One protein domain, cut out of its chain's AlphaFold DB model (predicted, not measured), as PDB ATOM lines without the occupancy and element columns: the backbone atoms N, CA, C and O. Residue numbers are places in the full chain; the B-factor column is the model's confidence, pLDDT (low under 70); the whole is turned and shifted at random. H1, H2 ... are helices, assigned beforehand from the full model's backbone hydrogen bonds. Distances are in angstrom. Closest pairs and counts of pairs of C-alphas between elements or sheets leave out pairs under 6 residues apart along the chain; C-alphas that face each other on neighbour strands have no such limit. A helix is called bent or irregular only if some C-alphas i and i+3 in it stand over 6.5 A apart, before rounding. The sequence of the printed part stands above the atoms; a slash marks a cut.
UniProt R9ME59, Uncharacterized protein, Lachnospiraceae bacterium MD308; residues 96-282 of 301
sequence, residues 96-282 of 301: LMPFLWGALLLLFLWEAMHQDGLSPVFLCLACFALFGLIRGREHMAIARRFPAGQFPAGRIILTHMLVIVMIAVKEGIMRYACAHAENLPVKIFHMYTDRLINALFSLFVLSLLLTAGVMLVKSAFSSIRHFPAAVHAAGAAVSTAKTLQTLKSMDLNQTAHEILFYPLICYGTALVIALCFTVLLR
ATOM      1  N   LEU A  96     132.017 201.240 184.969       66.44
ATOM      2  CA  LEU A  96     132.022 200.154 185.947       66.44
ATOM      3  C   LEU A  96     133.393 199.469 186.051       66.44
ATOM      4  O   LEU A  96     133.863 199.187 187.149       66.44
ATOM      5  N   MET A  97     134.058 199.218 184.920       73.00
ATOM      6  CA  MET A  97     135.333 198.490 184.915       73.00
ATOM      7  C   MET A  97     136.486 199.311 185.518       73.00
ATOM      8  O   MET A  97     137.164 198.796 186.406       73.00
ATOM      9  N   PRO A  98     136.696 200.589 185.141       78.00
ATOM     10  CA  PRO A  98     137.649 201.454 185.836       78.00
ATOM     11  C   PRO A  98     137.349 201.600 187.332       78.00
ATOM     12  O   PRO A  98     138.276 201.605 188.137       78.00
ATOM     13  N   PHE A  99     136.069 201.669 187.714       80.50
ATOM     14  CA  PHE A  99     135.665 201.755 189.116       80.50
ATOM     15  C   PHE A  99     136.050 200.499 189.911       80.50
ATOM     16  O   PHE A  99     136.642 200.618 190.981       80.50
ATOM     17  N   LEU A 100     135.789 199.301 189.374       84.25
ATOM     18  CA  LEU A 100     136.159 198.032 190.013       84.25
ATOM     19  C   LEU A 100     137.674 197.906 190.208       84.25
ATOM     20  O   LEU A 100     138.134 197.543 191.291       84.25
ATOM     21  N   TRP A 101     138.464 198.256 189.189       85.25
ATOM     22  CA  TRP A 101     139.919 198.257 189.330       85.25
ATOM     23  C   TRP A 101     140.407 199.328 190.313       85.25
ATOM     24  O   TRP A 101     141.336 199.079 191.078       85.25
ATOM     25  N   GLY A 102     139.756 200.493 190.341       84.75
ATOM     26  CA  GLY A 102     140.013 201.539 191.327       84.75
ATOM     27  C   GLY A 102     139.746 201.070 192.759       84.75
ATOM     28  O   GLY A 102     140.586 201.270 193.631       84.75
ATOM     29  N   ALA A 103     138.631 200.374 192.995       84.31
ATOM     30  CA  ALA A 103     138.303 199.793 194.294       84.31
ATOM     31  C   ALA A 103     139.348 198.756 194.743       84.31
ATOM     32  O   ALA A 103     139.782 198.779 195.894       84.31
ATOM     33  N   LEU A 104     139.822 197.902 193.827       85.12
ATOM     34  CA  LEU A 104     140.885 196.933 194.117       85.12
ATOM     35  C   LEU A 104     142.212 197.623 194.490       85.12
ATOM     36  O   LEU A 104     142.926 197.168 195.382       85.12
ATOM     37  N   LEU A 105     142.534 198.743 193.837       86.44
ATOM     38  CA  LEU A 105     143.714 199.542 194.168       86.44
ATOM     39  C   LEU A 105     143.578 200.228 195.536       86.44
ATOM     40  O   LEU A 105     144.541 200.257 196.300       86.44
ATOM     41  N   LEU A 106     142.391 200.746 195.867       85.88
ATOM     42  CA  LEU A 106     142.103 201.325 197.184       85.88
ATOM     43  C   LEU A 106     142.244 200.284 198.298       85.88
ATOM     44  O   LEU A 106     142.802 200.595 199.345       85.88
ATOM     45  N   LEU A 107     141.817 199.045 198.050       81.56
ATOM     46  CA  LEU A 107     141.988 197.928 198.976       81.56
ATOM     47  C   LEU A 107     143.478 197.637 199.259       81.56
ATOM     48  O   LEU A 107     143.860 197.427 200.407       81.56
ATOM     49  N   PHE A 108     144.345 197.690 198.239       82.12
ATOM     50  CA  PHE A 108     145.800 197.594 198.440       82.12
ATOM     51  C   PHE A 108     146.360 198.762 199.256       82.12
ATOM     52  O   PHE A 108     147.200 198.551 200.127       82.12
ATOM     53  N   LEU A 109     145.917 199.991 198.982       81.00
ATOM     54  CA  LEU A 109     146.368 201.168 199.729       81.00
ATOM     55  C   LEU A 109     145.933 201.099 201.198       81.00
ATOM     56  O   LEU A 109     146.725 201.426 202.078       81.00
ATOM     57  N   TRP A 110     144.715 200.621 201.460       81.50
ATOM     58  CA  TRP A 110     144.213 200.350 202.805       81.50
ATOM     59  C   TRP A 110     145.104 199.354 203.554       81.50
ATOM     60  O   TRP A 110     145.544 199.647 204.666       81.50
ATOM     61  N   GLU A 111     145.433 198.222 202.929       79.75
ATOM     62  CA  GLU A 111     146.332 197.215 203.508       79.75
ATOM     63  C   GLU A 111     147.742 197.773 203.741       79.75
ATOM     64  O   GLU A 111     148.360 197.540 204.781       79.75
ATOM     65  N   ALA A 112     148.266 198.555 202.793       74.12
ATOM     66  CA  ALA A 112     149.566 199.204 202.940       74.12
ATOM     67  C   ALA A 112     149.612 200.131 204.171       74.12
ATOM     68  O   ALA A 112     150.683 200.304 204.760       74.12
ATOM     69  N   MET A 113     148.464 200.685 204.579       71.25
ATOM     70  CA  MET A 113     148.316 201.474 205.802       71.25
ATOM     71  C   MET A 113     148.145 200.620 207.070       71.25
ATOM     72  O   MET A 113     148.681 201.020 208.102       71.25
ATOM     73  N   HIS A 114     147.455 199.473 207.005       71.00
ATOM     74  CA  HIS A 114     147.110 198.642 208.178       71.00
ATOM     75  C   HIS A 114     148.141 197.559 208.527       71.00
ATOM     76  O   HIS A 114     148.267 197.193 209.686       71.00
ATOM     77  N   GLN A 115     149.001 197.179 207.576       66.31
ATOM     78  CA  GLN A 115     150.238 196.425 207.821       66.31
ATOM     79  C   GLN A 115     150.061 194.965 208.298       66.31
ATOM     80  O   GLN A 115     151.020 194.409 208.833       66.31
ATOM     81  N   ASP A 116     148.939 194.308 207.988       60.75
ATOM     82  CA  ASP A 116     148.528 192.978 208.492       60.75
ATOM     83  C   ASP A 116     149.303 191.766 207.914       60.75
ATOM     84  O   ASP A 116     148.888 190.614 208.024       60.75
ATOM     85  N   GLY A 117     150.473 191.987 207.303       62.66
ATOM     86  CA  GLY A 117     151.331 190.903 206.803       62.66
ATOM     87  C   GLY A 117     150.845 190.228 205.509       62.66
ATOM     88  O   GLY A 117     151.438 189.242 205.071       62.66
ATOM     89  N   LEU A 118     149.817 190.766 204.842       69.62
ATOM     90  CA  LEU A 118     149.303 190.239 203.569       69.62
ATOM     91  C   LEU A 118     149.883 190.964 202.342       69.62
ATOM     92  O   LEU A 118     149.440 190.762 201.206       69.62
ATOM     93  N   SER A 119     150.921 191.786 202.534       74.06
ATOM     94  CA  SER A 119     151.438 192.693 201.501       74.06
ATOM     95  C   SER A 119     151.806 192.042 200.155       74.06
ATOM     96  O   SER A 119     151.577 192.700 199.141       74.06
ATOM     97  N   PRO A 120     152.311 190.792 200.058       79.81
ATOM     98  CA  PRO A 120     152.558 190.155 198.761       79.81
ATOM     99  C   PRO A 120     151.276 189.888 197.955       79.81
ATOM    100  O   PRO A 120     151.250 190.119 196.748       79.81
ATOM    101  N   VAL A 121     150.198 189.447 198.613       81.94
ATOM    102  CA  VAL A 121     148.915 189.135 197.957       81.94
ATOM    103  C   VAL A 121     148.260 190.414 197.452       81.94
ATOM    104  O   VAL A 121     147.858 190.501 196.290       81.94
ATOM    105  N   PHE A 122     148.213 191.446 198.293       82.69
ATOM    106  CA  PHE A 122     147.664 192.736 197.890       82.69
ATOM    107  C   PHE A 122     148.533 193.415 196.824       82.69
ATOM    108  O   PHE A 122     147.993 194.096 195.954       82.69
ATOM    109  N   LEU A 123     149.853 193.187 196.812       84.31
ATOM    110  CA  LEU A 123     150.724 193.650 195.729       84.31
ATOM    111  C   LEU A 123     150.371 192.986 194.391       84.31
ATOM    112  O   LEU A 123     150.326 193.677 193.372       84.31
ATOM    113  N   CYS A 124     150.068 191.680 194.378       87.56
ATOM    114  CA  CYS A 124     149.532 191.008 193.189       87.56
ATOM    115  C   CYS A 124     148.249 191.695 192.710       87.56
ATOM    116  O   CYS A 124     148.164 192.093 191.546       87.56
ATOM    117  N   LEU A 125     147.276 191.877 193.611       87.38
ATOM    118  CA  LEU A 125     145.996 192.517 193.297       87.38
ATOM    119  C   LEU A 125     146.189 193.936 192.752       87.38
ATOM    120  O   LEU A 125     145.586 194.279 191.739       87.38
ATOM    121  N   ALA A 126     147.088 194.727 193.341       88.31
ATOM    122  CA  ALA A 126     147.423 196.065 192.863       88.31
ATOM    123  C   ALA A 126     148.033 196.051 191.458       88.31
ATOM    124  O   ALA A 126     147.693 196.893 190.629       88.31
ATOM    125  N   CYS A 127     148.902 195.084 191.149       90.88
ATOM    126  CA  CYS A 127     149.463 194.947 189.806       90.88
ATOM    127  C   CYS A 127     148.372 194.621 188.777       90.88
ATOM    128  O   CYS A 127     148.340 195.231 187.710       90.88
ATOM    129  N   PHE A 128     147.445 193.713 189.094       90.06
ATOM    130  CA  PHE A 128     146.307 193.425 188.216       90.06
ATOM    131  C   PHE A 128     145.354 194.621 188.090       90.06
ATOM    132  O   PHE A 128     144.942 194.938 186.975       90.06
ATOM    133  N   ALA A 129     145.080 195.331 189.190       90.00
ATOM    134  CA  ALA A 129     144.294 196.563 189.201       90.00
ATOM    135  C   ALA A 129     144.884 197.612 188.261       90.00
ATOM    136  O   ALA A 129     144.196 198.124 187.383       90.00
ATOM    137  N   LEU A 130     146.177 197.898 188.413       90.69
ATOM    138  CA  LEU A 130     146.878 198.872 187.586       90.69
ATOM    139  C   LEU A 130     146.901 198.443 186.122       90.69
ATOM    140  O   LEU A 130     146.668 199.280 185.257       90.69
ATOM    141  N   PHE A 131     147.129 197.157 185.835       92.12
ATOM    142  CA  PHE A 131     147.089 196.631 184.471       92.12
ATOM    143  C   PHE A 131     145.702 196.797 183.829       92.12
ATOM    144  O   PHE A 131     145.606 197.154 182.654       92.12
ATOM    145  N   GLY A 132     144.635 196.573 184.598       88.69
ATOM    146  CA  GLY A 132     143.256 196.804 184.176       88.69
ATOM    147  C   GLY A 132     142.933 198.285 183.964       88.69
ATOM    148  O   GLY A 132     142.372 198.639 182.929       88.69
ATOM    149  N   LEU A 133     143.346 199.160 184.889       89.25
ATOM    150  CA  LEU A 133     143.148 200.616 184.809       89.25
ATOM    151  C   LEU A 133     143.819 201.229 183.584       89.25
ATOM    152  O   LEU A 133     143.227 202.081 182.928       89.25
ATOM    153  N   ILE A 134     145.034 200.782 183.251       89.81
ATOM    154  CA  ILE A 134     145.733 201.236 182.042       89.81
ATOM    155  C   ILE A 134     145.282 200.503 180.778       89.81
ATOM    156  O   ILE A 134     145.924 200.653 179.745       89.81
ATOM    157  N   ARG A 135     144.231 199.673 180.848       88.44
ATOM    158  CA  ARG A 135     143.696 198.919 179.703       88.44
ATOM    159  C   ARG A 135     144.769 198.088 178.998       88.44
ATOM    160  O   ARG A 135     144.909 198.078 177.773       88.44
ATOM    161  N   GLY A 136     145.597 197.404 179.788       88.81
ATOM    162  CA  GLY A 136     146.806 196.751 179.296       88.81
ATOM    163  C   GLY A 136     146.549 195.704 178.207       88.81
ATOM    164  O   GLY A 136     147.366 195.558 177.297       88.81
ATOM    165  N   ARG A 137     145.397 195.019 178.241       89.62
ATOM    166  CA  ARG A 137     144.990 194.060 177.197       89.62
ATOM    167  C   ARG A 137     144.742 194.756 175.863       89.62
ATOM    168  O   ARG A 137     145.196 194.282 174.825       89.62
ATOM    169  N   GLU A 138     144.051 195.880 175.888       89.56
ATOM    170  CA  GLU A 138     143.730 196.675 174.711       89.56
ATOM    171  C   GLU A 138     144.977 197.325 174.111       89.56
ATOM    172  O   GLU A 138     145.195 197.250 172.901       89.56
ATOM    173  N   HIS A 139     145.879 197.833 174.958       88.81
ATOM    174  CA  HIS A 139     147.201 198.283 174.521       88.81
ATOM    175  C   HIS A 139     147.975 197.186 173.775       88.81
ATOM    176  O   HIS A 139     148.653 197.467 172.783       88.81
ATOM    177  N   MET A 140     147.903 195.932 174.238       88.38
ATOM    178  CA  MET A 140     148.528 194.810 173.534       88.38
ATOM    179  C   MET A 140     147.863 194.518 172.192       88.38
ATOM    180  O   MET A 140     148.569 194.197 171.239       88.38
ATOM    181  N   ALA A 141     146.534 194.591 172.120       89.25
ATOM    182  CA  ALA A 141     145.795 194.344 170.889       89.25
ATOM    183  C   ALA A 141     146.167 195.375 169.809       89.25
ATOM    184  O   ALA A 141     146.525 194.984 168.698       89.25
ATOM    185  N   ILE A 142     146.226 196.666 170.164       88.12
ATOM    186  CA  ILE A 142     146.712 197.729 169.265       88.12
ATOM    187  C   ILE A 142     148.157 197.447 168.838       88.12
ATOM    188  O   ILE A 142     148.450 197.428 167.648       88.12
ATOM    189  N   ALA A 143     149.050 197.140 169.785       87.62
ATOM    190  CA  ALA A 143     150.465 196.903 169.489       87.62
ATOM    191  C   ALA A 143     150.728 195.661 168.614       87.62
ATOM    192  O   ALA A 143     151.782 195.571 167.983       87.62
ATOM    193  N   ARG A 144     149.820 194.675 168.616       86.62
ATOM    194  CA  ARG A 144     149.887 193.489 167.745       86.62
ATOM    195  C   ARG A 144     149.394 193.793 166.335       86.62
ATOM    196  O   ARG A 144     149.987 193.289 165.384       86.62
ATOM    197  N   ARG A 145     148.339 194.602 166.220       86.12
ATOM    198  CA  ARG A 145     147.742 194.996 164.940       86.12
ATOM    199  C   ARG A 145     148.592 196.036 164.209       86.12
ATOM    200  O   ARG A 145     148.830 195.908 163.014       86.12
ATOM    201  N   PHE A 146     149.122 197.008 164.947       85.88
ATOM    202  CA  PHE A 146     149.937 198.105 164.432       85.88
ATOM    203  C   PHE A 146     151.292 198.136 165.156       85.88
ATOM    204  O   PHE A 146     151.478 198.875 166.124       85.88
ATOM    205  N   PRO A 147     152.264 197.302 164.748       80.25
ATOM    206  CA  PRO A 147     153.556 197.233 165.419       80.25
ATOM    207  C   PRO A 147     154.364 198.520 165.192       80.25
ATOM    208  O   PRO A 147     154.990 198.714 164.149       80.25
ATOM    209  N   ALA A 148     154.385 199.395 166.197       71.00
ATOM    210  CA  ALA A 148     155.195 200.608 166.190       71.00
ATOM    211  C   ALA A 148     156.695 200.291 166.343       71.00
ATOM    212  O   ALA A 148     157.177 200.112 167.460       71.00
ATOM    213  N   GLY A 149     157.424 200.254 165.222       67.88
ATOM    214  CA  GLY A 149     158.890 200.314 165.133       67.88
ATOM    215  C   GLY A 149     159.704 199.357 166.026       67.88
ATOM    216  O   GLY A 149     159.202 198.446 166.686       67.88
ATOM    217  N   GLN A 150     161.028 199.556 166.051       66.00
ATOM    218  CA  GLN A 150     161.896 198.829 166.979       66.00
ATOM    219  C   GLN A 150     161.681 199.338 168.406       66.00
ATOM    220  O   GLN A 150     162.020 200.470 168.757       66.00
ATOM    221  N   PHE A 151     161.141 198.468 169.256       71.19
ATOM    222  CA  PHE A 151     161.005 198.752 170.674       71.19
ATOM    223  C   PHE A 151     162.392 198.759 171.347       71.19
ATOM    224  O   PHE A 151     163.106 197.758 171.246       71.19
ATOM    225  N   PRO A 152     162.793 199.827 172.068       72.06
ATOM    226  CA  PRO A 152     164.129 199.933 172.649       72.06
ATOM    227  C   PRO A 152     164.266 199.056 173.906       72.06
ATOM    228  O   PRO A 152     164.319 199.563 175.029       72.06
ATOM    229  N   ALA A 153     164.351 197.736 173.719       79.81
ATOM    230  CA  ALA A 153     164.424 196.734 174.786       79.81
ATOM    231  C   ALA A 153     165.555 197.015 175.792       79.81
ATOM    232  O   ALA A 153     165.359 196.868 176.998       79.81
ATOM    233  N   GLY A 154     166.695 197.534 175.319       82.62
ATOM    234  CA  GLY A 154     167.822 197.915 176.174       82.62
ATOM    235  C   GLY A 154     167.465 198.938 177.260       82.62
ATOM    236  O   GLY A 154     168.002 198.867 178.360       82.62
ATOM    237  N   ARG A 155     166.507 199.847 177.018       82.00
ATOM    238  CA  ARG A 155     166.072 200.824 178.037       82.00
ATOM    239  C   ARG A 155     165.264 200.179 179.162       82.00
ATOM    240  O   ARG A 155     165.367 200.612 180.308       82.00
ATOM    241  N   ILE A 156     164.470 199.157 178.846       85.75
ATOM    242  CA  ILE A 156     163.733 198.390 179.858       85.75
ATOM    243  C   ILE A 156     164.704 197.576 180.699       85.75
ATOM    244  O   ILE A 156     164.650 197.653 181.923       85.75
ATOM    245  N   ILE A 157     165.629 196.866 180.049       89.25
ATOM    246  CA  ILE A 157     166.657 196.078 180.738       89.25
ATOM    247  C   ILE A 157     167.454 196.978 181.683       89.25
ATOM    248  O   ILE A 157     167.580 196.661 182.862       89.25
ATOM    249  N   LEU A 158     167.889 198.152 181.212       90.69
ATOM    250  CA  LEU A 158     168.573 199.139 182.046       90.69
ATOM    251  C   LEU A 158     167.746 199.544 183.277       90.69
ATOM    252  O   LEU A 158     168.299 199.692 184.361       90.69
ATOM    253  N   THR A 159     166.427 199.690 183.128       90.44
ATOM    254  CA  THR A 159     165.534 200.029 184.248       90.44
ATOM    255  C   THR A 159     165.467 198.893 185.273       90.44
ATOM    256  O   THR A 159     165.570 199.153 186.468       90.44
ATOM    257  N   HIS A 160     165.355 197.633 184.836       92.50
ATOM    258  CA  HIS A 160     165.405 196.488 185.755       92.50
ATOM    259  C   HIS A 160     166.756 196.389 186.471       92.50
ATOM    260  O   HIS A 160     166.778 196.197 187.684       92.50
ATOM    261  N   MET A 161     167.865 196.586 185.750       94.06
ATOM    262  CA  MET A 161     169.209 196.576 186.337       94.06
ATOM    263  C   MET A 161     169.389 197.695 187.365       94.06
ATOM    264  O   MET A 161     169.939 197.450 188.434       94.06
ATOM    265  N   LEU A 162     168.873 198.897 187.092       94.25
ATOM    266  CA  LEU A 162     168.891 200.005 188.047       94.25
ATOM    267  C   LEU A 162     168.173 199.635 189.355       94.25
ATOM    268  O   LEU A 162     168.703 199.890 190.433       94.25
ATOM    269  N   VAL A 163     166.995 199.007 189.270       94.81
ATOM    270  CA  VAL A 163     166.243 198.556 190.456       94.81
ATOM    271  C   VAL A 163     167.020 197.488 191.234       94.81
ATOM    272  O   VAL A 163     167.120 197.594 192.454       94.81
ATOM    273  N   ILE A 164     167.633 196.517 190.543       94.50
ATOM    274  CA  ILE A 164     168.471 195.482 191.175       94.50
ATOM    275  C   ILE A 164     169.643 196.120 191.926       94.50
ATOM    276  O   ILE A 164     169.884 195.780 193.081       94.50
ATOM    277  N   VAL A 165     170.349 197.067 191.299       95.00
ATOM    278  CA  VAL A 165     171.474 197.772 191.930       95.00
ATOM    279  C   VAL A 165     171.009 198.543 193.165       95.00
ATOM    280  O   VAL A 165     171.657 198.453 194.203       95.00
ATOM    281  N   MET A 166     169.876 199.250 193.104       93.50
ATOM    282  CA  MET A 166     169.347 199.967 194.271       93.50
ATOM    283  C   MET A 166     169.008 199.026 195.432       93.50
ATOM    284  O   MET A 166     169.352 199.330 196.572       93.50
ATOM    285  N   ILE A 167     168.388 197.873 195.155       93.00
ATOM    286  CA  ILE A 167     168.105 196.860 196.182       93.00
ATOM    287  C   ILE A 167     169.400 196.275 196.748       93.00
ATOM    288  O   ILE A 167     169.539 196.198 197.965       93.00
ATOM    289  N   ALA A 168     170.375 195.935 195.904       92.06
ATOM    290  CA  ALA A 168     171.663 195.411 196.353       92.06
ATOM    291  C   ALA A 168     172.418 196.412 197.244       92.06
ATOM    292  O   ALA A 168     172.948 196.028 198.283       92.06
ATOM    293  N   VAL A 169     172.420 197.700 196.883       92.38
ATOM    294  CA  VAL A 169     173.017 198.768 197.700       92.38
ATOM    295  C   VAL A 169     172.278 198.910 199.030       92.38
ATOM    296  O   VAL A 169     172.926 198.942 200.074       92.38
ATOM    297  N   LYS A 170     170.938 198.939 199.025       89.56
ATOM    298  CA  LYS A 170     170.125 198.986 200.254       89.56
ATOM    299  C   LYS A 170     170.436 197.808 201.181       89.56
ATOM    300  O   LYS A 170     170.653 198.007 202.373       89.56
ATOM    301  N   GLU A 171     170.463 196.589 200.645       86.38
ATOM    302  CA  GLU A 171     170.798 195.373 201.395       86.38
ATOM    303  C   GLU A 171     172.246 195.394 201.910       86.38
ATOM    304  O   GLU A 171     172.505 194.988 203.041       86.38
ATOM    305  N   GLY A 172     173.192 195.917 201.125       84.38
ATOM    306  CA  GLY A 172     174.581 196.098 201.547       84.38
ATOM    307  C   GLY A 172     174.717 197.064 202.725       84.38
ATOM    308  O   GLY A 172     175.361 196.727 203.717       84.38
ATOM    309  N   ILE A 173     174.053 198.224 202.654       82.88
ATOM    310  CA  ILE A 173     173.998 199.204 203.752       82.88
ATOM    311  C   ILE A 173     173.389 198.562 205.004       82.88
ATOM    312  O   ILE A 173     173.931 198.720 206.094       82.88
ATOM    313  N   MET A 174     172.296 197.810 204.844       78.88
ATOM    314  CA  MET A 174     171.622 197.115 205.941       78.88
ATOM    315  C   MET A 174     172.546 196.120 206.644       78.88
ATOM    316  O   MET A 174     172.746 196.196 207.853       78.88
ATOM    317  N   ARG A 175     173.153 195.202 205.884       78.62
ATOM    318  CA  ARG A 175     174.056 194.183 206.436       78.62
ATOM    319  C   ARG A 175     175.270 194.808 207.109       78.62
ATOM    320  O   ARG A 175     175.672 194.348 208.172       78.62
ATOM    321  N   TYR A 176     175.823 195.864 206.514       78.31
ATOM    322  CA  TYR A 176     176.928 196.611 207.105       78.31
ATOM    323  C   TYR A 176     176.535 197.237 208.449       78.31
ATOM    324  O   TYR A 176     177.269 197.073 209.424       78.31
ATOM    325  N   ALA A 177     175.372 197.896 208.510       74.19
ATOM    326  CA  ALA A 177     174.859 198.519 209.727       74.19
ATOM    327  C   ALA A 177     174.617 197.492 210.844       74.19
ATOM    328  O   ALA A 177     175.026 197.732 211.976       74.19
ATOM    329  N   CYS A 178     174.031 196.331 210.528       73.00
ATOM    330  CA  CYS A 178     173.846 195.250 211.499       73.00
ATOM    331  C   CYS A 178     175.181 194.672 211.993       73.00
ATOM    332  O   CYS A 178     175.341 194.457 213.187       73.00
ATOM    333  N   ALA A 179     176.150 194.447 211.099       73.56
ATOM    334  CA  ALA A 179     177.436 193.837 211.453       73.56
ATOM    335  C   ALA A 179     178.333 194.733 212.324       73.56
ATOM    336  O   ALA A 179     179.204 194.229 213.024       73.56
ATOM    337  N   HIS A 180     178.144 196.053 212.274       71.69
ATOM    338  CA  HIS A 180     178.965 197.015 213.018       71.69
ATOM    339  C   HIS A 180     178.202 197.699 214.159       71.69
ATOM    340  O   HIS A 180     178.743 198.619 214.769       71.69
ATOM    341  N   ALA A 181     176.977 197.256 214.462       66.56
ATOM    342  CA  ALA A 181     176.100 197.877 215.455       66.56
ATOM    343  C   ALA A 181     176.745 197.993 216.852       66.56
ATOM    344  O   ALA A 181     176.535 198.987 217.541       66.56
ATOM    345  N   GLU A 182     177.574 197.021 217.239       64.31
ATOM    346  CA  GLU A 182     178.242 196.956 218.550       64.31
ATOM    347  C   GLU A 182     179.403 197.957 218.708       64.31
ATOM    348  O   GLU A 182     179.751 198.336 219.824       64.31
ATOM    349  N   ASN A 183     179.984 198.436 217.604       62.69
ATOM    350  CA  ASN A 183     181.164 199.312 217.613       62.69
ATOM    351  C   ASN A 183     180.818 200.810 217.642       62.69
ATOM    352  O   ASN A 183     181.692 201.662 217.463       62.69
ATOM    353  N   LEU A 184     179.540 201.154 217.808       55.41
ATOM    354  CA  LEU A 184     179.035 202.502 217.575       55.41
ATOM    355  C   LEU A 184     178.597 203.181 218.892       55.41
ATOM    356  O   LEU A 184     177.843 202.603 219.673       55.41
ATOM    357  N   PRO A 185     179.063 204.416 219.181       53.47
ATOM    358  CA  PRO A 185     178.846 205.071 220.473       53.47
ATOM    359  C   PRO A 185     177.368 205.435 220.713       53.47
ATOM    360  O   PRO A 185     176.850 206.423 220.190       53.47
ATOM    361  N   VAL A 186     176.718 204.654 221.579       57.03
ATOM    362  CA  VAL A 186     175.264 204.556 221.842       57.03
ATOM    363  C   VAL A 186     174.483 205.888 221.865       57.03
ATOM    364  O   VAL A 186     173.409 205.981 221.272       57.03
ATOM    365  N   LYS A 187     174.991 206.952 222.510       48.88
ATOM    366  CA  LYS A 187     174.222 208.201 222.745       48.88
ATOM    367  C   LYS A 187     174.148 209.169 221.556       48.88
ATOM    368  O   LYS A 187     173.104 209.779 221.343       48.88
ATOM    369  N   ILE A 188     175.226 209.328 220.788       46.09
ATOM    370  CA  ILE A 188     175.248 210.193 219.585       46.09
ATOM    371  C   ILE A 188     174.754 209.396 218.368       46.09
ATOM    372  O   ILE A 188     174.113 209.934 217.464       46.09
ATOM    373  N   PHE A 189     174.988 208.085 218.396       48.75
ATOM    374  CA  PHE A 189     174.622 207.155 217.345       48.75
ATOM    375  C   PHE A 189     173.106 206.929 217.228       48.75
ATOM    376  O   PHE A 189     172.582 206.918 216.118       48.75
ATOM    377  N   HIS A 190     172.343 206.840 218.322       53.50
ATOM    378  CA  HIS A 190     170.893 206.636 218.180       53.50
ATOM    379  C   HIS A 190     170.143 207.841 217.589       53.50
ATOM    380  O   HIS A 190     169.266 207.651 216.754       53.50
ATOM    381  N   MET A 191     170.503 209.082 217.937       49.22
ATOM    382  CA  MET A 191     169.733 210.263 217.510       49.22
ATOM    383  C   MET A 191     170.009 210.689 216.055       49.22
ATOM    384  O   MET A 191     169.096 211.119 215.347       49.22
ATOM    385  N   TYR A 192     171.262 210.582 215.596       53.94
ATOM    386  CA  TYR A 192     171.653 210.992 214.240       53.94
ATOM    387  C   TYR A 192     171.509 209.871 213.217       53.94
ATOM    388  O   TYR A 192     171.096 210.137 212.086       53.94
ATOM    389  N   THR A 193     171.805 208.627 213.595       61.97
ATOM    390  CA  THR A 193     171.773 207.515 212.642       61.97
ATOM    391  C   THR A 193     170.371 206.938 212.439       61.97
ATOM    392  O   THR A 193     170.080 206.534 211.320       61.97
ATOM    393  N   ASP A 194     169.441 207.077 213.394       69.25
ATOM    394  CA  ASP A 194     168.006 206.868 213.123       69.25
ATOM    395  C   ASP A 194     167.484 207.861 212.069       69.25
ATOM    396  O   ASP A 194     166.905 207.468 211.056       69.25
ATOM    397  N   ARG A 195     167.775 209.163 212.219       76.31
ATOM    398  CA  ARG A 195     167.380 210.184 211.230       76.31
ATOM    399  C   ARG A 195     168.026 209.957 209.865       76.31
ATOM    400  O   ARG A 195     167.348 210.097 208.849       76.31
ATOM    401  N   LEU A 196     169.313 209.605 209.834       78.31
ATOM    402  CA  LEU A 196     170.044 209.343 208.596       78.31
ATOM    403  C   LEU A 196     169.517 208.090 207.885       78.31
ATOM    404  O   LEU A 196     169.225 208.162 206.696       78.31
ATOM    405  N   ILE A 197     169.343 206.969 208.594       79.62
ATOM    406  CA  ILE A 197     168.790 205.728 208.027       79.62
ATOM    407  C   ILE A 197     167.361 205.970 207.538       79.62
ATOM    408  O   ILE A 197     167.042 205.620 206.401       79.62
ATOM    409  N   ASN A 198     166.526 206.650 208.329       83.75
ATOM    410  CA  ASN A 198     165.172 207.026 207.927       83.75
ATOM    411  C   ASN A 198     165.167 207.882 206.657       83.75
ATOM    412  O   ASN A 198     164.409 207.587 205.731       83.75
ATOM    413  N   ALA A 199     166.015 208.910 206.581       86.88
ATOM    414  CA  ALA A 199     166.120 209.765 205.403       86.88
ATOM    415  C   ALA A 199     166.606 208.981 204.174       86.88
ATOM    416  O   ALA A 199     165.998 209.077 203.111       86.88
ATOM    417  N   LEU A 200     167.650 208.160 204.319       89.06
ATOM    418  CA  LEU A 200     168.207 207.349 203.236       89.06
ATOM    419  C   LEU A 200     167.186 206.342 202.694       89.06
ATOM    420  O   LEU A 200     166.955 206.297 201.487       89.06
ATOM    421  N   PHE A 201     166.526 205.566 203.558       88.81
ATOM    422  CA  PHE A 201     165.511 204.598 203.129       88.81
ATOM    423  C   PHE A 201     164.285 205.286 202.525       88.81
ATOM    424  O   PHE A 201     163.756 204.812 201.521       88.81
ATOM    425  N   SER A 202     163.875 206.437 203.061       89.69
ATOM    426  CA  SER A 202     162.795 207.237 202.469       89.69
ATOM    427  C   SER A 202     163.168 207.748 201.073       89.69
ATOM    428  O   SER A 202     162.335 207.711 200.169       89.69
ATOM    429  N   LEU A 203     164.422 208.162 200.859       92.69
ATOM    430  CA  LEU A 203     164.928 208.547 199.538       92.69
ATOM    431  C   LEU A 203     164.938 207.363 198.561       92.69
ATOM    432  O   LEU A 203     164.539 207.536 197.408       92.69
ATOM    433  N   PHE A 204     165.329 206.162 199.006       92.62
ATOM    434  CA  PHE A 204     165.223 204.950 198.186       92.62
ATOM    435  C   PHE A 204     163.774 204.669 197.781       92.62
ATOM    436  O   PHE A 204     163.505 204.491 196.592       92.62
ATOM    437  N   VAL A 205     162.839 204.686 198.737       92.19
ATOM    438  CA  VAL A 205     161.404 204.493 198.468       92.19
ATOM    439  C   VAL A 205     160.902 205.530 197.464       92.19
ATOM    440  O   VAL A 205     160.299 205.157 196.461       92.19
ATOM    441  N   LEU A 206     161.197 206.816 197.670       93.12
ATOM    442  CA  LEU A 206     160.779 207.894 196.770       93.12
ATOM    443  C   LEU A 206     161.336 207.703 195.350       93.12
ATOM    444  O   LEU A 206     160.601 207.828 194.372       93.12
ATOM    445  N   SER A 207     162.623 207.373 195.229       94.50
ATOM    446  CA  SER A 207     163.291 207.139 193.943       94.50
ATOM    447  C   SER A 207     162.684 205.949 193.187       94.50
ATOM    448  O   SER A 207     162.438 206.013 191.977       94.50
ATOM    449  N   LEU A 208     162.372 204.873 193.911       95.31
ATOM    450  CA  LEU A 208     161.715 203.686 193.372       95.31
ATOM    451  C   LEU A 208     160.271 203.975 192.947       95.31
ATOM    452  O   LEU A 208     159.881 203.588 191.846       95.31
ATOM    453  N   LEU A 209     159.501 204.713 193.753       93.62
ATOM    454  CA  LEU A 209     158.140 205.136 193.407       93.62
ATOM    455  C   LEU A 209     158.122 206.067 192.194       93.62
ATOM    456  O   LEU A 209     157.288 205.902 191.306       93.62
ATOM    457  N   LEU A 210     159.068 207.004 192.106       94.75
ATOM    458  CA  LEU A 210     159.218 207.867 190.938       94.75
ATOM    459  C   LEU A 210     159.536 207.039 189.689       94.75
ATOM    460  O   LEU A 210     158.936 207.247 188.635       94.75
ATOM    461  N   THR A 211     160.440 206.064 189.809       94.19
ATOM    462  CA  THR A 211     160.765 205.140 188.716       94.19
ATOM    463  C   THR A 211     159.532 204.343 188.287       94.19
ATOM    464  O   THR A 211     159.237 204.280 187.091       94.19
ATOM    465  N   ALA A 212     158.775 203.796 189.243       94.00
ATOM    466  CA  ALA A 212     157.537 203.069 188.984       94.00
ATOM    467  C   ALA A 212     156.500 203.950 188.274       94.00
ATOM    468  O   ALA A 212     155.977 203.557 187.233       94.00
ATOM    469  N   GLY A 213     156.274 205.172 188.765       92.00
ATOM    470  CA  GLY A 213     155.351 206.140 188.172       92.00
ATOM    471  C   GLY A 213     155.740 206.529 186.746       92.00
ATOM    472  O   GLY A 213     154.906 206.496 185.844       92.00
ATOM    473  N   VAL A 214     157.023 206.807 186.492       93.50
ATOM    474  CA  VAL A 214     157.518 207.109 185.137       93.50
ATOM    475  C   VAL A 214     157.304 205.927 184.189       93.50
ATOM    476  O   VAL A 214     156.913 206.129 183.037       93.50
ATOM    477  N   MET A 215     157.559 204.695 184.636       93.38
ATOM    478  CA  MET A 215     157.331 203.506 183.808       93.38
ATOM    479  C   MET A 215     155.845 203.227 183.600       93.38
ATOM    480  O   MET A 215     155.463 202.817 182.506       93.38
ATOM    481  N   LEU A 216     154.996 203.512 184.587       92.75
ATOM    482  CA  LEU A 216     153.546 203.385 184.469       92.75
ATOM    483  C   LEU A 216     152.981 204.382 183.449       92.75
ATOM    484  O   LEU A 216     152.256 203.980 182.544       92.75
ATOM    485  N   VAL A 217     153.408 205.649 183.499       89.75
ATOM    486  CA  VAL A 217     153.054 206.665 182.491       89.75
ATOM    487  C   VAL A 217     153.504 206.219 181.096       89.75
ATOM    488  O   VAL A 217     152.733 206.256 180.143       89.75
ATOM    489  N   LYS A 218     154.732 205.708 180.952       90.12
ATOM    490  CA  LYS A 218     155.199 205.152 179.667       90.12
ATOM    491  C   LYS A 218     154.406 203.923 179.219       90.12
ATOM    492  O   LYS A 218     154.278 203.697 178.016       90.12
ATOM    493  N   SER A 219     153.891 203.137 180.161       89.75
ATOM    494  CA  SER A 219     153.038 201.980 179.875       89.75
ATOM    495  C   SER A 219     151.703 202.415 179.284       89.75
ATOM    496  O   SER A 219     151.298 201.875 178.257       89.75
ATOM    497  N   ALA A 220     151.101 203.440 179.886       87.06
ATOM    498  CA  ALA A 220     149.815 204.022 179.517       87.06
ATOM    499  C   ALA A 220     149.838 204.836 178.211       87.06
ATOM    500  O   ALA A 220     148.846 204.869 177.498       87.06
ATOM    501  N   PHE A 221     150.948 205.502 177.874       84.00
ATOM    502  CA  PHE A 221     150.963 206.455 176.748       84.00
ATOM    503  C   PHE A 221     151.944 206.121 175.627       84.00
ATOM    504  O   PHE A 221     151.987 206.812 174.616       84.00
ATOM    505  N   SER A 222     152.789 205.104 175.782       83.88
ATOM    506  CA  SER A 222     153.778 204.767 174.749       83.88
ATOM    507  C   SER A 222     153.759 203.290 174.408       83.88
ATOM    508  O   SER A 222     153.592 202.904 173.253       83.88
ATOM    509  N   SER A 223     153.962 202.437 175.406       87.00
ATOM    510  CA  SER A 223     153.959 200.998 175.200       87.00
ATOM    511  C   SER A 223     153.822 200.270 176.519       87.00
ATOM    512  O   SER A 223     154.681 200.420 177.395       87.00
ATOM    513  N   ILE A 224     152.830 199.381 176.579       90.12
ATOM    514  CA  ILE A 224     152.553 198.498 177.715       90.12
ATOM    515  C   ILE A 224     153.760 197.661 178.142       90.12
ATOM    516  O   ILE A 224     153.847 197.229 179.284       90.12
ATOM    517  N   ARG A 225     154.755 197.484 177.265       89.38
ATOM    518  CA  ARG A 225     155.983 196.742 177.568       89.38
ATOM    519  C   ARG A 225     156.794 197.333 178.720       89.38
ATOM    520  O   ARG A 225     157.605 196.606 179.271       89.38
ATOM    521  N   HIS A 226     156.591 198.600 179.100       91.19
ATOM    522  CA  HIS A 226     157.234 199.201 180.280       91.19
ATOM    523  C   HIS A 226     156.603 198.760 181.612       91.19
ATOM    524  O   HIS A 226     157.202 198.974 182.666       91.19
ATOM    525  N   PHE A 227     155.429 198.126 181.580       93.62
ATOM    526  CA  PHE A 227     154.661 197.769 182.769       93.62
ATOM    527  C   PHE A 227     155.406 196.824 183.730       93.62
ATOM    528  O   PHE A 227     155.427 197.109 184.926       93.62
ATOM    529  N   PRO A 228     156.120 195.780 183.261       94.50
ATOM    530  CA  PRO A 228     156.961 194.950 184.121       94.50
ATOM    531  C   PRO A 228     157.993 195.741 184.928       94.50
ATOM    532  O   PRO A 228     158.225 195.446 186.098       94.50
ATOM    533  N   ALA A 229     158.603 196.764 184.324       94.12
ATOM    534  CA  ALA A 229     159.577 197.607 185.009       94.12
ATOM    535  C   ALA A 229     158.911 198.480 186.083       94.12
ATOM    536  O   ALA A 229     159.506 198.701 187.137       94.12
ATOM    537  N   ALA A 230     157.671 198.929 185.845       94.69
ATOM    538  CA  ALA A 230     156.874 199.639 186.844       94.69
ATOM    539  C   ALA A 230     156.563 198.741 188.051       94.69
ATOM    540  O   ALA A 230     156.797 199.147 189.187       94.69
ATOM    541  N   VAL A 231     156.115 197.506 187.800       94.88
ATOM    542  CA  VAL A 231     155.830 196.500 188.839       94.88
ATOM    543  C   VAL A 231     157.077 196.185 189.662       94.88
ATOM    544  O   VAL A 231     157.039 196.212 190.891       94.88
ATOM    545  N   HIS A 232     158.204 195.940 188.992       95.06
ATOM    546  CA  HIS A 232     159.466 195.630 189.656       95.06
ATOM    547  C   HIS A 232     159.934 196.774 190.572       95.06
ATOM    548  O   HIS A 232     160.284 196.537 191.727       95.06
ATOM    549  N   ALA A 233     159.882 198.021 190.088       94.69
ATOM    550  CA  ALA A 233     160.231 199.196 190.884       94.69
ATOM    551  C   ALA A 233     159.263 199.418 192.063       94.69
ATOM    552  O   ALA A 233     159.707 199.732 193.166       94.69
ATOM    553  N   ALA A 234     157.957 199.210 191.863       92.44
ATOM    554  CA  ALA A 234     156.954 199.339 192.921       92.44
ATOM    555  C   ALA A 234     157.157 198.300 194.034       92.44
ATOM    556  O   ALA A 234     157.150 198.644 195.214       92.44
ATOM    557  N   GLY A 235     157.413 197.039 193.681       91.94
ATOM    558  CA  GLY A 235     157.700 196.000 194.667       91.94
ATOM    559  C   GLY A 235     158.996 196.222 195.437       91.94
ATOM    560  O   GLY A 235     159.042 196.009 196.648       91.94
ATOM    561  N   ALA A 236     160.033 196.723 194.765       93.25
ATOM    562  CA  ALA A 236     161.253 197.176 195.421       93.25
ATOM    563  C   ALA A 236     160.983 198.327 196.412       93.25
ATOM    564  O   ALA A 236     161.565 198.344 197.500       93.25
ATOM    565  N   ALA A 237     160.073 199.255 196.088       91.88
ATOM    566  CA  ALA A 237     159.662 200.318 197.006       91.88
ATOM    567  C   ALA A 237     158.953 199.749 198.246       91.88
ATOM    568  O   ALA A 237     159.320 200.099 199.366       91.88
ATOM    569  N   VAL A 238     157.997 198.831 198.055       89.31
ATOM    570  CA  VAL A 238     157.278 198.155 199.152       89.31
ATOM    571  C   VAL A 238     158.247 197.386 200.049       89.31
ATOM    572  O   VAL A 238     158.200 197.532 201.267       89.31
ATOM    573  N   SER A 239     159.168 196.621 199.458       89.88
ATOM    574  CA  SER A 239     160.218 195.904 200.189       89.88
ATOM    575  C   SER A 239     161.073 196.855 201.031       89.88
ATOM    576  O   SER A 239     161.238 196.645 202.229       89.88
ATOM    577  N   THR A 240     161.538 197.959 200.441       90.25
ATOM    578  CA  THR A 240     162.344 198.973 201.137       90.25
ATOM    579  C   THR A 240     161.572 199.626 202.286       90.25
ATOM    580  O   THR A 240     162.117 199.780 203.379       90.25
ATOM    581  N   ALA A 241     160.298 199.968 202.071       87.25
ATOM    582  CA  ALA A 241     159.433 200.541 203.100       87.25
ATOM    583  C   ALA A 241     159.193 199.555 204.254       87.25
ATOM    584  O   ALA A 241     159.279 199.942 205.418       87.25
ATOM    585  N   LYS A 242     158.971 198.270 203.945       83.56
ATOM    586  CA  LYS A 242     158.833 197.217 204.958       83.56
ATOM    587  C   LYS A 242     160.121 196.992 205.731       83.56
ATOM    588  O   LYS A 242     160.062 196.885 206.948       83.56
ATOM    589  N   THR A 243     161.281 197.023 205.078       82.56
ATOM    590  CA  THR A 243     162.562 196.988 205.791       82.56
ATOM    591  C   THR A 243     162.697 198.154 206.772       82.56
ATOM    592  O   THR A 243     163.119 197.950 207.906       82.56
ATOM    593  N   LEU A 244     162.322 199.369 206.364       82.06
ATOM    594  CA  LEU A 244     162.375 200.530 207.251       82.06
ATOM    595  C   LEU A 244     161.419 200.386 208.444       82.06
ATOM    596  O   LEU A 244     161.770 200.729 209.567       82.06
ATOM    597  N   GLN A 245     160.217 199.868 208.204       78.38
ATOM    598  CA  GLN A 245     159.239 199.597 209.255       78.38
ATOM    599  C   GLN A 245     159.765 198.563 210.263       78.38
ATOM    600  O   GLN A 245     159.669 198.768 211.472       78.38
ATOM    601  N   THR A 246     160.351 197.476 209.765       75.50
ATOM    602  CA  THR A 246     161.006 196.454 210.582       75.50
ATOM    603  C   THR A 246     162.100 197.060 211.457       75.50
ATOM    604  O   THR A 246     162.119 196.823 212.657       75.50
ATOM    605  N   LEU A 247     162.965 197.903 210.888       73.62
ATOM    606  CA  LEU A 247     164.021 198.566 211.654       73.62
ATOM    607  C   LEU A 247     163.486 199.445 212.787       73.62
ATOM    608  O   LEU A 247     164.088 199.495 213.850       73.62
ATOM    609  N   LYS A 248     162.356 200.127 212.573       71.94
ATOM    610  CA  LYS A 248     161.729 200.982 213.595       71.94
ATOM    611  C   LYS A 248     161.056 200.204 214.725       71.94
ATOM    612  O   LYS A 248     160.819 200.777 215.780       71.94
ATOM    613  N   SER A 249     160.683 198.952 214.471       64.94
ATOM    614  CA  SER A 249     159.969 198.093 215.425       64.94
ATOM    615  C   SER A 249     160.875 197.073 216.114       64.94
ATOM    616  O   SER A 249     160.446 196.442 217.075       64.94
ATOM    617  N   MET A 250     162.116 196.915 215.646       59.81
ATOM    618  CA  MET A 250     163.098 196.016 216.241       59.81
ATOM    619  C   MET A 250     163.585 196.532 217.594       59.81
ATOM    620  O   MET A 250     164.229 197.576 217.678       59.81
ATOM    621  N   ASP A 251     163.360 195.723 218.626       54.72
ATOM    622  CA  ASP A 251     164.206 195.708 219.813       54.72
ATOM    623  C   ASP A 251     165.458 194.880 219.462       54.72
ATOM    624  O   ASP A 251     165.340 193.752 218.972       54.72
ATOM    625  N   LEU A 252     166.659 195.441 219.636       52.22
ATOM    626  CA  LEU A 252     167.940 194.923 219.101       52.22
ATOM    627  C   LEU A 252     168.328 193.507 219.590       52.22
ATOM    628  O   LEU A 252     169.323 192.952 219.131       52.22
ATOM    629  N   ASN A 253     167.541 192.916 220.493       47.22
ATOM    630  CA  ASN A 253     167.738 191.584 221.066       47.22
ATOM    631  C   ASN A 253     167.116 190.435 220.246       47.22
ATOM    632  O   ASN A 253     167.366 189.272 220.558       47.22
ATOM    633  N   GLN A 254     166.309 190.715 219.213       51.81
ATOM    634  CA  GLN A 254     165.773 189.681 218.315       51.81
ATOM    635  C   GLN A 254     166.692 189.442 217.109       51.81
ATOM    636  O   GLN A 254     167.204 190.374 216.490       51.81
ATOM    637  N   THR A 255     166.890 188.173 216.746       52.12
ATOM    638  CA  THR A 255     167.769 187.732 215.656       52.12
ATOM    639  C   THR A 255     167.407 188.392 214.322       52.12
ATOM    640  O   THR A 255     166.417 188.052 213.676       52.12
ATOM    641  N   ALA A 256     168.274 189.302 213.865       55.75
ATOM    642  CA  ALA A 256     168.101 190.124 212.664       55.75
ATOM    643  C   ALA A 256     167.823 189.343 211.360       55.75
ATOM    644  O   ALA A 256     167.344 189.916 210.383       55.75
ATOM    645  N   HIS A 257     168.134 188.045 211.318       56.41
ATOM    646  CA  HIS A 257     168.039 187.217 210.112       56.41
ATOM    647  C   HIS A 257     166.608 186.792 209.759       56.41
ATOM    648  O   HIS A 257     166.260 186.798 208.579       56.41
ATOM    649  N   GLU A 258     165.762 186.475 210.741       55.66
ATOM    650  CA  GLU A 258     164.388 186.015 210.470       55.66
ATOM    651  C   GLU A 258     163.484 187.165 210.006       55.66
ATOM    652  O   GLU A 258     162.604 186.997 209.162       55.66
ATOM    653  N   ILE A 259     163.764 188.376 210.484       61.03
ATOM    654  CA  ILE A 259     162.896 189.538 210.286       61.03
ATOM    655  C   ILE A 259     163.190 190.248 208.944       61.03
ATOM    656  O   ILE A 259     162.306 190.865 208.346       61.03
ATOM    657  N   LEU A 260     164.401 190.099 208.390       67.69
ATOM    658  CA  LEU A 260     164.762 190.614 207.057       67.69
ATOM    659  C   LEU A 260     164.217 189.759 205.897       67.69
ATOM    660  O   LEU A 260     164.211 190.210 204.747       67.69
ATOM    661  N   PHE A 261     163.713 188.554 206.174       77.69
ATOM    662  CA  PHE A 261     163.211 187.642 205.145       77.69
ATOM    663  C   PHE A 261     161.878 188.110 204.534       77.69
ATOM    664  O   PHE A 261     161.686 188.048 203.319       77.69
ATOM    665  N   TYR A 262     160.972 188.655 205.349       79.44
ATOM    666  CA  TYR A 262     159.649 189.097 204.893       79.44
ATOM    667  C   TYR A 262     159.691 190.258 203.869       79.44
ATOM    668  O   TYR A 262     159.041 190.167 202.819       79.44
ATOM    669  N   PRO A 263     160.495 191.325 204.068       83.44
ATOM    670  CA  PRO A 263     160.727 192.329 203.029       83.44
ATOM    671  C   PRO A 263     161.278 191.740 201.721       83.44
ATOM    672  O   PRO A 263     160.913 192.205 200.636       83.44
ATOM    673  N   LEU A 264     162.127 190.712 201.802       84.69
ATOM    674  CA  LEU A 264     162.692 190.043 200.631       84.69
ATOM    675  C   LEU A 264     161.630 189.238 199.866       84.69
ATOM    676  O   LEU A 264     161.622 189.272 198.636       84.69
ATOM    677  N   ILE A 265     160.685 188.600 200.568       86.69
ATOM    678  CA  ILE A 265     159.520 187.939 199.951       86.69
ATOM    679  C   ILE A 265     158.694 188.946 199.141       86.69
ATOM    680  O   ILE A 265     158.302 188.652 198.010       86.69
ATOM    681  N   CYS A 266     158.460 190.151 199.674       85.88
ATOM    682  CA  CYS A 266     157.718 191.196 198.959       85.88
ATOM    683  C   CYS A 266     158.410 191.584 197.641       85.88
ATOM    684  O   CYS A 266     157.758 191.688 196.600       85.88
ATOM    685  N   TYR A 267     159.736 191.744 197.672       90.81
ATOM    686  CA  TYR A 267     160.527 192.010 196.471       90.81
ATOM    687  C   TYR A 267     160.500 190.832 195.487       90.81
ATOM    688  O   TYR A 267     160.226 191.029 194.303       90.81
ATOM    689  N   GLY A 268     160.732 189.608 195.970       91.56
ATOM    690  CA  GLY A 268     160.730 188.396 195.152       91.56
ATOM    691  C   GLY A 268     159.392 188.175 194.448       91.56
ATOM    692  O   GLY A 268     159.363 187.902 193.250       91.56
ATOM    693  N   THR A 269     158.283 188.399 195.154       90.94
ATOM    694  CA  THR A 269     156.928 188.321 194.589       90.94
ATOM    695  C   THR A 269     156.765 189.311 193.437       90.94
ATOM    696  O   THR A 269     156.354 188.933 192.342       90.94
ATOM    697  N   ALA A 270     157.162 190.569 193.633       92.31
ATOM    698  CA  ALA A 270     157.091 191.583 192.586       92.31
ATOM    699  C   ALA A 270     157.970 191.267 191.374       92.31
ATOM    700  O   ALA A 270     157.569 191.510 190.236       92.31
ATOM    701  N   LEU A 271     159.163 190.716 191.610       93.88
ATOM    702  CA  LEU A 271     160.069 190.292 190.552       93.88
ATOM    703  C   LEU A 271     159.450 189.160 189.725       93.88
ATOM    704  O   LEU A 271     159.467 189.231 188.498       93.88
ATOM    705  N   VAL A 272     158.846 188.162 190.374       94.62
ATOM    706  CA  VAL A 272     158.131 187.073 189.692       94.62
ATOM    707  C   VAL A 272     156.965 187.621 188.870       94.62
ATOM    708  O   VAL A 272     156.861 187.306 187.687       94.62
ATOM    709  N   ILE A 273     156.136 188.505 189.437       93.19
ATOM    710  CA  ILE A 273     155.031 189.146 188.704       93.19
ATOM    711  C   ILE A 273     155.563 189.923 187.490       93.19
ATOM    712  O   ILE A 273     155.028 189.800 186.387       93.19
ATOM    713  N   ALA A 274     156.635 190.701 187.660       93.56
ATOM    714  CA  ALA A 274     157.261 191.444 186.573       93.56
ATOM    715  C   ALA A 274     157.783 190.510 185.469       93.56
ATOM    716  O   ALA A 274     157.580 190.779 184.283       93.56
ATOM    717  N   LEU A 275     158.407 189.385 185.822       93.25
ATOM    718  CA  LEU A 275     158.843 188.379 184.852       93.25
ATOM    719  C   LEU A 275     157.651 187.761 184.113       93.25
ATOM    720  O   LEU A 275     157.679 187.683 182.883       93.25
ATOM    721  N   CYS A 276     156.574 187.421 184.826       93.31
ATOM    722  CA  CYS A 276     155.331 186.933 184.228       93.31
ATOM    723  C   CYS A 276     154.770 187.934 183.211       93.31
ATOM    724  O   CYS A 276     154.541 187.566 182.058       93.31
ATOM    725  N   PHE A 277     154.632 189.216 183.569       91.88
ATOM    726  CA  PHE A 277     154.205 190.241 182.612       91.88
ATOM    727  C   PHE A 277     155.208 190.419 181.468       91.88
ATOM    728  O   PHE A 277     154.797 190.620 180.334       91.88
ATOM    729  N   THR A 278     156.513 190.293 181.704       89.81
ATOM    730  CA  THR A 278     157.513 190.375 180.626       89.81
ATOM    731  C   THR A 278     157.307 189.275 179.588       89.81
ATOM    732  O   THR A 278     157.453 189.533 178.396       89.81
ATOM    733  N   VAL A 279     156.954 188.062 180.022       88.56
ATOM    734  CA  VAL A 279     156.639 186.932 179.137       88.56
ATOM    735  C   VAL A 279     155.288 187.132 178.445       88.56
ATOM    736  O   VAL A 279     155.212 186.994 177.225       88.56
ATOM    737  N   LEU A 280     154.248 187.514 179.189       87.62
ATOM    738  CA  LEU A 280     152.894 187.722 178.661       87.62
ATOM    739  C   LEU A 280     152.823 188.875 177.649       87.62
ATOM    740  O   LEU A 280     152.090 188.796 176.665       87.62
ATOM    741  N   LEU A 281     153.604 189.936 177.866       85.69
ATOM    742  CA  LEU A 281     153.640 191.138 177.028       85.69
ATOM    743  C   LEU A 281     154.620 191.031 175.850       85.69
ATOM    744  O   LEU A 281     154.837 192.021 175.139       85.69
ATOM    745  N   ARG A 282     155.217 189.852 175.613       78.38
ATOM    746  CA  ARG A 282     156.038 189.631 174.418       78.38
ATOM    747  C   ARG A 282     155.195 189.857 173.157       78.38
ATOM    748  O   ARG A 282     154.018 189.485 173.128       78.38
TER     749      ARG A 282
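Overview. This is residues 96 to 282 of the 301 residues of an uncharacterized protein of Lachnospiraceae bacterium MD308 (UniProt R9ME59). An elongated bundle of long helices stands nearly side by side, with H6 as its core and H5, H4, H8 and H2 around it; H1 packs on H2 alone, and residues 182 to 188 stick out at one end. The printed part has 187 residues with eight named helices, H1 to H8 in chain order, and no named strand. The class is all helix, and H2, H4, H5, H6 and H8 form an up-and-down bundle, each running against the one before it. The whole is compact, with a radius of gyration of the C-alphas of 18.5 A, and spans 64 by 35 by 24 A.

Along the chain. The longest helix, H5, holds residues 186 to 221 and measures 51.3 A, with a kink of 29 degrees near residue 193; C-alpha 186 is at (175.264, 204.556, 221.842). H6, residues 224 to 249, measures 38.4 A and is only just irregular: C-alphas 225 and 228 are 6.9 A apart. H4, residues 153 to 179, measures 39.0 A. H8, residues 261 to 280, measures 28.4 A and ends with C-alpha 280 at (152.894, 187.722, 178.661). H1, residues 96 to 114, measures 26.9 A and begins with C-alpha 96 at (132.022, 200.154, 185.947). H2 is residues 119 to 133, 20.3 A; H3 is residues 136 to 145, 14.5 A; H7 is residues 256 to 259, 5.8 A.

Arrangement. H5 and H6 form a helical hairpin at a shallow tilt of 17 degrees, and their closest C-alphas, Ala 212 and Ala 230, are 4.1 A apart. H6 is the hub, touching five helices. H8 touches it at 4 degrees, opposite ways, closest at the C-alphas of Pro 228 and Ala 274, 4.3 A. H4 touches it at 9 degrees, the same way, closest at His 160 and Ala 229, 6.0 A between C-alphas. H2 only just touches it, with 3 pairs of C-alphas within 8 A, by residues 227 to 235 of H6 alone; the closest C-alphas, Cys 127 and Val 231, are 6.6 A apart. H3 only just touches H6 at residue 224 alone, with 3 pairs, C-alphas 136 and 224 being 6.2 A apart. H1 and H2 form a hairpin, closest at the C-alphas of Trp 101 and Ala 129, 4.7 A. H7 is close to H6 but not clearly touching it, with C-alphas 246 and 259 at 7.2 A. H1 and H6 are apart, as are H5 and H8. In H1, H2, H3, H4 and H8 every O i to N i+4 pair is within hydrogen-bond range; in H5 30 of 32 are and in H6 20 of 22, while H7 is too short for such a pair.

Size, cuts and confidence. The C-alphas farthest apart, those of Arg 145 and Lys 187, are 64.9 A apart. The printed part has no cut and no long link. The mean pLDDT of the printed part is 81.7, with 33 residues under 70, among them residues 181 to 194 and 249 to 260.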